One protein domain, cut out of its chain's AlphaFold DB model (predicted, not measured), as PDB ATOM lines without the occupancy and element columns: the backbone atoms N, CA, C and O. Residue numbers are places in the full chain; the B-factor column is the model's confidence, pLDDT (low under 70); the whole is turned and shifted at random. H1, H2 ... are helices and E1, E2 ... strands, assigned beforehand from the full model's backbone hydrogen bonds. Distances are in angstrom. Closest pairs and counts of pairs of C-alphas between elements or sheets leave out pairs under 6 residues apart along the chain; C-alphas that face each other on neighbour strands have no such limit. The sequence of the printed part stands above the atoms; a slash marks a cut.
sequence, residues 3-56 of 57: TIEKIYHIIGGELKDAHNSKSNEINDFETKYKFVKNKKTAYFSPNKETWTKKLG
ATOM      1  N   THR A   3      39.746  -1.299 -37.603       93.50
ATOM      2  CA  THR A   3      38.369  -1.578 -38.027       93.50
ATOM      3  C   THR A   3      38.052  -0.790 -39.289       93.50
ATOM      4  O   THR A   3      38.698   0.227 -39.565       93.50
ATOM      5  N   ILE A   4      37.033  -1.219 -40.039       91.69
ATOM      6  CA  ILE A   4      36.502  -0.442 -41.171       91.69
ATOM      7  C   ILE A   4      36.168   0.992 -40.727       91.69
ATOM      8  O   ILE A   4      36.467   1.941 -41.450       91.69
ATOM      9  N   GLU A   5      35.635   1.155 -39.510       92.00
ATOM     10  CA  GLU A   5      35.350   2.462 -38.919       92.00
ATOM     11  C   GLU A   5      36.572   3.379 -38.823       92.00
ATOM     12  O   GLU A   5      36.574   4.505 -39.322       92.00
ATOM     13  N   LYS A   6      37.656   2.875 -38.230       92.56
ATOM     14  CA  LYS A   6      38.896   3.645 -38.092       92.56
ATOM     15  C   LYS A   6      39.486   4.003 -39.452       92.56
ATOM     16  O   LYS A   6      39.968   5.116 -39.631       92.56
ATOM     17  N   ILE A   7      39.432   3.076 -40.407       90.81
ATOM     18  CA  ILE A   7      39.978   3.286 -41.750       90.81
ATOM     19  C   ILE A   7      39.231   4.411 -42.473       90.81
ATOM     20  O   ILE A   7      39.887   5.308 -43.000       90.81
ATOM     21  N   TYR A   8      37.890   4.417 -42.480       88.56
ATOM     22  CA  TYR A   8      37.159   5.488 -43.173       88.56
ATOM     23  C   TYR A   8      37.399   6.854 -42.526       88.56
ATOM     24  O   TYR A   8      37.523   7.840 -43.249       88.56
ATOM     25  N   HIS A   9      37.512   6.912 -41.193       91.25
ATOM     26  CA  HIS A   9      37.809   8.151 -40.477       91.25
ATOM     27  C   HIS A   9      39.204   8.696 -40.808       91.25
ATOM     28  O   HIS A   9      39.345   9.897 -41.001       91.25
ATOM     29  N   ILE A  10      40.214   7.824 -40.912       91.69
ATOM     30  CA  ILE A  10      41.584   8.214 -41.289       91.69
ATOM     31  C   ILE A  10      41.633   8.728 -42.730       91.69
ATOM     32  O   ILE A  10      42.299   9.719 -43.011       91.69
ATOM     33  N   ILE A  11      40.936   8.052 -43.646       88.44
ATOM     34  CA  ILE A  11      40.914   8.421 -45.067       88.44
ATOM     35  C   ILE A  11      40.045   9.668 -45.304       88.44
ATOM     36  O   ILE A  11      40.224  10.355 -46.307       88.44
ATOM     37  N   GLY A  12      39.098   9.963 -44.406       88.62
ATOM     38  CA  GLY A  12      38.071  10.983 -44.629       88.62
ATOM     39  C   GLY A  12      37.109  10.602 -45.760       88.62
ATOM     40  O   GLY A  12      36.588  11.471 -46.453       88.62
ATOM     41  N   GLY A  13      36.934   9.298 -45.995       85.94
ATOM     42  CA  GLY A  13      36.124   8.762 -47.087       85.94
ATOM     43  C   GLY A  13      34.663   8.515 -46.705       85.94
ATOM     44  O   GLY A  13      34.269   8.609 -45.545       85.94
ATOM     45  N   GLU A  14      33.861   8.132 -47.697       87.56
ATOM     46  CA  GLU A  14      32.463   7.734 -47.518       87.56
ATOM     47  C   GLU A  14      32.333   6.201 -47.448       87.56
ATOM     48  O   GLU A  14      32.900   5.479 -48.274       87.56
ATOM     49  N   LEU A  15      31.548   5.687 -46.494       86.62
ATOM     50  CA  LEU A  15      31.202   4.265 -46.432       86.62
ATOM     51  C   LEU A  15      30.026   3.943 -47.358       86.62
ATOM     52  O   LEU A  15      28.881   4.279 -47.061       86.62
ATOM     53  N   LYS A  16      30.291   3.186 -48.423       84.88
ATOM     54  CA  LYS A  16      29.249   2.632 -49.300       84.88
ATOM     55  C   LYS A  16      28.955   1.184 -48.914       84.88
ATOM     56  O   LYS A  16      29.865   0.364 -48.876       84.88
ATOM     57  N   ASP A  17      27.698   0.892 -48.584       82.31
ATOM     58  CA  ASP A  17      27.174  -0.452 -48.259       82.31
ATOM     59  C   ASP A  17      27.840  -1.205 -47.094       82.31
ATOM     60  O   ASP A  17      27.696  -2.416 -46.964       82.31
ATOM     61  N   ALA A  18      28.539  -0.499 -46.203       81.69
ATOM     62  CA  ALA A  18      29.267  -1.109 -45.084       81.69
ATOM     63  C   ALA A  18      28.726  -0.707 -43.696       81.69
ATOM     64  O   ALA A  18      29.408  -0.865 -42.683       81.69
ATOM     65  N   HIS A  19      27.491  -0.199 -43.626       80.62
ATOM     66  CA  HIS A  19      26.904   0.355 -42.398       80.62
ATOM     67  C   HIS A  19      26.772  -0.684 -41.271       80.62
ATOM     68  O   HIS A  19      27.037  -0.358 -40.117       80.62
ATOM     69  N   ASN A  20      26.472  -1.943 -41.610       88.06
ATOM     70  CA  ASN A  20      26.336  -3.052 -40.655       88.06
ATOM     71  C   ASN A  20      27.660  -3.778 -40.356       88.06
ATOM     72  O   ASN A  20      27.670  -4.792 -39.667       88.06
ATOM     73  N   SER A  21      28.778  -3.313 -40.914       88.31
ATOM     74  CA  SER A  21      30.071  -4.013 -40.847       88.31
ATOM     75  C   SER A  21      31.212  -3.115 -40.379       88.31
ATOM     76  O   SER A  21      32.377  -3.474 -40.514       88.31
ATOM     77  N   LYS A  22      30.900  -1.953 -39.800       89.50
ATOM     78  CA  LYS A  22      31.885  -0.962 -39.335       89.50
ATOM     79  C   LYS A  22      32.899  -1.526 -38.333       89.50
ATOM     80  O   LYS A  22      34.063  -1.129 -38.354       89.50
ATOM     81  N   SER A  23      32.463  -2.467 -37.496       92.75
ATOM     82  CA  SER A  23      33.289  -3.143 -36.493       92.75
ATOM     83  C   SER A  23      34.159  -4.265 -37.063       92.75
ATOM     84  O   SER A  23      35.018  -4.771 -36.342       92.75
ATOM     85  N   ASN A  24      33.985  -4.647 -38.336       92.88
ATOM     86  CA  ASN A  24      34.813  -5.681 -38.945       92.88
ATOM     87  C   ASN A  24      36.274  -5.251 -38.937       92.88
ATOM     88  O   ASN A  24      36.626  -4.117 -39.278       92.88
ATOM     89  N   GLU A  25      37.121  -6.198 -38.569       94.31
ATOM     90  CA  GLU A  25      38.541  -5.964 -38.454       94.31
ATOM     91  C   GLU A  25      39.248  -6.237 -39.782       94.31
ATOM     92  O   GLU A  25      39.053  -7.272 -40.422       94.31
ATOM     93  N   ILE A  26      40.126  -5.315 -40.141       93.31
ATOM     94  CA  ILE A  26      41.066  -5.388 -41.245       93.31
ATOM     95  C   ILE A  26      42.470  -5.479 -40.646       93.31
ATOM     96  O   ILE A  26      42.887  -4.658 -39.815       93.31
ATOM     97  N   ASN A  27      43.203  -6.510 -41.042       93.44
ATOM     98  CA  ASN A  27      44.570  -6.752 -40.582       93.44
ATOM     99  C   ASN A  27      45.585  -6.840 -41.718       93.44
ATOM    100  O   ASN A  27      46.769  -6.995 -41.435       93.44
ATOM    101  N   ASP A  28      45.131  -6.720 -42.962       92.75
ATOM    102  CA  ASP A  28      45.966  -6.839 -44.145       92.75
ATOM    103  C   ASP A  28      45.468  -5.900 -45.251       92.75
ATOM    104  O   ASP A  28      44.293  -5.513 -45.275       92.75
ATOM    105  N   PHE A  29      46.362  -5.523 -46.162       90.69
ATOM    106  CA  PHE A  29      46.094  -4.533 -47.199       90.69
ATOM    107  C   PHE A  29      46.737  -4.922 -48.524       90.69
ATOM    108  O   PHE A  29      47.918  -5.242 -48.585       90.69
ATOM    109  N   GLU A  30      45.973  -4.810 -49.607       91.81
ATOM    110  CA  GLU A  30      46.423  -5.169 -50.947       91.81
ATOM    111  C   GLU A  30      46.124  -4.068 -51.961       91.81
ATOM    112  O   GLU A  30      45.068  -3.438 -51.955       91.81
ATOM    113  N   THR A  31      47.048  -3.871 -52.898       87.56
ATOM    114  CA  THR A  31      46.887  -2.922 -54.020       87.56
ATOM    115  C   THR A  31      46.498  -3.618 -55.319       87.56
ATOM    116  O   THR A  31      46.188  -2.975 -56.325       87.56
ATOM    117  N   LYS A  32      46.472  -4.956 -55.317       86.19
ATOM    118  CA  LYS A  32      46.056  -5.787 -56.448       86.19
ATOM    119  C   LYS A  32      44.934  -6.711 -56.001       86.19
ATOM    120  O   LYS A  32      45.154  -7.630 -55.223       86.19
ATOM    121  N   TYR A  33      43.748  -6.528 -56.578       84.19
ATOM    122  CA  TYR A  33      42.544  -7.275 -56.201       84.19
ATOM    123  C   TYR A  33      42.736  -8.802 -56.213       84.19
ATOM    124  O   TYR A  33      42.272  -9.495 -55.317       84.19
ATOM    125  N   LYS A  34      43.488  -9.335 -57.186       86.44
ATOM    126  CA  LYS A  34      43.763 -10.780 -57.301       86.44
ATOM    127  C   LYS A  34      44.536 -11.385 -56.119       86.44
ATOM    128  O   LYS A  34      44.649 -12.603 -56.049       86.44
ATOM    129  N   PHE A  35      45.110 -10.556 -55.250       88.50
ATOM    130  CA  PHE A  35      45.854 -10.990 -54.071       88.50
ATOM    131  C   PHE A  35      45.063 -10.830 -52.770       88.50
ATOM    132  O   PHE A  35      45.563 -11.198 -51.715       88.50
ATOM    133  N   VAL A  36      43.807 -10.374 -52.833       89.81
ATOM    134  CA  VAL A  36      42.900 -10.388 -51.681       89.81
ATOM    135  C   VAL A  36      42.578 -11.842 -51.333       89.81
ATOM    136  O   VAL A  36      41.873 -12.529 -52.071       89.81
ATOM    137  N   LYS A  37      43.121 -12.329 -50.215       87.88
ATOM    138  CA  LYS A  37      43.027 -13.747 -49.820       87.88
ATOM    139  C   LYS A  37      41.823 -14.062 -48.943       87.88
ATOM    140  O   LYS A  37      41.381 -15.206 -48.903       87.88
ATOM    141  N   ASN A  38      41.327 -13.087 -48.185       90.75
ATOM    142  CA  ASN A  38      40.245 -13.295 -47.227       90.75
ATOM    143  C   ASN A  38      39.517 -11.977 -46.902       90.75
ATOM    144  O   ASN A  38      39.911 -10.902 -47.344       90.75
ATOM    145  N   LYS A  39      38.449 -12.068 -46.099       88.25
ATOM    146  CA  LYS A  39      37.580 -10.932 -45.738       88.25
ATOM    147  C   LYS A  39      38.219  -9.895 -44.798       88.25
ATOM    148  O   LYS A  39      37.608  -8.856 -44.577       88.25
ATOM    149  N   LYS A  40      39.398 -10.170 -44.235       92.50
ATOM    150  CA  LYS A  40      40.165  -9.244 -43.381       92.50
ATOM    151  C   LYS A  40      41.245  -8.472 -44.153       92.50
ATOM    152  O   LYS A  40      41.920  -7.633 -43.558       92.50
ATOM    153  N   THR A  41      41.395  -8.722 -45.458       92.88
ATOM    154  CA  THR A  41      42.287  -7.964 -46.344       92.88
ATOM    155  C   THR A  41      41.501  -6.853 -47.039       92.88
ATOM    156  O   THR A  41      40.556  -7.128 -47.779       92.88
ATOM    157  N   ALA A  42      41.890  -5.596 -46.835       90.00
ATOM    158  CA  ALA A  42      41.303  -4.469 -47.554       90.00
ATOM    159  C   ALA A  42      42.039  -4.210 -48.873       90.00
ATOM    160  O   ALA A  42      43.267  -4.226 -48.939       90.00
ATOM    161  N   TYR A  43      41.277  -3.943 -49.932       90.00
ATOM    162  CA  TYR A  43      41.810  -3.617 -51.250       90.00
ATOM    163  C   TYR A  43      41.789  -2.105 -51.493       90.00
ATOM    164  O   TYR A  43      40.728  -1.482 -51.431       90.00
ATOM    165  N   PHE A  44      42.939  -1.530 -51.842       86.50
ATOM    166  CA  PHE A  44      43.052  -0.135 -52.262       86.50
ATOM    167  C   PHE A  44      43.175  -0.038 -53.779       86.50
ATOM    168  O   PHE A  44      44.147  -0.513 -54.372       86.50
ATOM    169  N   SER A  45      42.201   0.621 -54.406       82.38
ATOM    170  CA  SER A  45      42.280   0.965 -55.822       82.38
ATOM    171  C   SER A  45      42.644   2.437 -55.995       82.38
ATOM    172  O   SER A  45      41.840   3.288 -55.619       82.38
ATOM    173  N   PRO A  46      43.788   2.762 -56.619       75.06
ATOM    174  CA  PRO A  46      44.121   4.144 -56.957       75.06
ATOM    175  C   PRO A  46      43.267   4.686 -58.116       75.06
ATOM    176  O   PRO A  46      43.130   5.892 -58.257       75.06
ATOM    177  N   ASN A  47      42.669   3.806 -58.933       73.62
ATOM    178  CA  ASN A  47      41.857   4.181 -60.091       73.62
ATOM    179  C   ASN A  47      40.405   3.717 -59.948       73.62
ATOM    180  O   ASN A  47      40.134   2.541 -59.684       73.62
ATOM    181  N   LYS A  48      39.461   4.632 -60.194       66.50
ATOM    182  CA  LYS A  48      38.014   4.358 -60.167       66.50
ATOM    183  C   LYS A  48      37.614   3.248 -61.150       66.50
ATOM    184  O   LYS A  48      36.765   2.421 -60.836       66.50
ATOM    185  N   GLU A  49      38.288   3.180 -62.295       67.88
ATOM    186  CA  GLU A  49      38.035   2.198 -63.356       67.88
ATOM    187  C   GLU A  49      38.225   0.742 -62.894       67.88
ATOM    188  O   GLU A  49      37.457  -0.143 -63.276       67.88
ATOM    189  N   THR A  50      39.196   0.477 -62.011       65.50
ATOM    190  CA  THR A  50      39.438  -0.877 -61.486       65.50
ATOM    191  C   THR A  50      38.254  -1.387 -60.671       65.50
ATOM    192  O   THR A  50      37.947  -2.578 -60.715       65.50
ATOM    193  N   TRP A  51      37.579  -0.486 -59.952       63.84
ATOM    194  CA  TRP A  51      36.409  -0.800 -59.137       63.84
ATOM    195  C   TRP A  51      35.233  -1.235 -60.018       63.84
ATOM    196  O   TRP A  51      34.724  -2.340 -59.851       63.84
ATOM    197  N   THR A  52      34.879  -0.437 -61.027       64.62
ATOM    198  CA  THR A  52      33.797  -0.762 -61.974       64.62
ATOM    199  C   THR A  52      34.089  -2.041 -62.765       64.62
ATOM    200  O   THR A  52      33.240  -2.926 -62.851       64.62
ATOM    201  N   LYS A  53      35.320  -2.215 -63.269       70.25
ATOM    202  CA  LYS A  53      35.691  -3.371 -64.107       70.25
ATOM    203  C   LYS A  53      35.714  -4.707 -63.361       70.25
ATOM    204  O   LYS A  53      35.515  -5.751 -63.981       70.25
ATOM    205  N   LYS A  54      36.039  -4.710 -62.064       68.06
ATOM    206  CA  LYS A  54      36.192  -5.947 -61.275       68.06
ATOM    207  C   LYS A  54      35.012  -6.249 -60.361       68.06
ATOM    208  O   LYS A  54      34.811  -7.418 -60.053       68.06
ATOM    209  N   LEU A  55      34.272  -5.228 -59.934       67.50
ATOM    210  CA  LEU A  55      33.213  -5.360 -58.932       67.50
ATOM    211  C   LEU A  55      31.820  -4.985 -59.468       67.50
ATOM    212  O   LEU A  55      30.849  -5.118 -58.731       67.50
ATOM    213  N   GLY A  56      31.705  -4.588 -60.745       53.59
ATOM    214  CA  GLY A  56      30.431  -4.562 -61.475       53.59
ATOM    215  C   GLY A  56      29.428  -3.502 -61.016       53.59
ATOM    216  O   GLY A  56      28.228  -3.765 -61.041       53.59
TER     217      GLY A  56
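AT A GLANCE: This is residues 3 to 56 of the 57 residues of an uncharacterized protein of Halorubrum terrestre (UniProt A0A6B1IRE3). What is the shape? It is an arch: the small strand pair E1 and E2 makes the top, and the short helices H1 and H2 are its two legs. What builds it? It has 54 printed residues with H1, E1, E2, H2 in chain order, a parallel sheet and a mixed class, under half being in named elements. It is compact, with a radius of gyration of the C-alphas of 11.3 A and spans of 27 by 22 by 19 A.

IN THESE COORDINATES: Where are the strands? E1 is residues 28 to 30, E2 residues 41 to 43. And the helices? H1, residues 4 to 11, 10.6 A long, begins at C-alpha 4 (36.502, -0.442, -41.171). H2, residues 48 to 55, 10.9 A long, ends at C-alpha 55 (33.213, -5.360, -58.932).

HOW THE PARTS SIT: How do E1 and E2 stand? They are parallel at 29 degrees, with N 30 and O 42 within hydrogen-bond range at 2.8 A. And the helices? H1 and H2 are apart; in both, every O i to N i+4 pair is within hydrogen-bond range.

THE WHOLE: Which link is long? H1 to E1, 16 residues; the printed part has no cut. Where is pLDDT under 70? At residues 48 to 52 and 54 to 56.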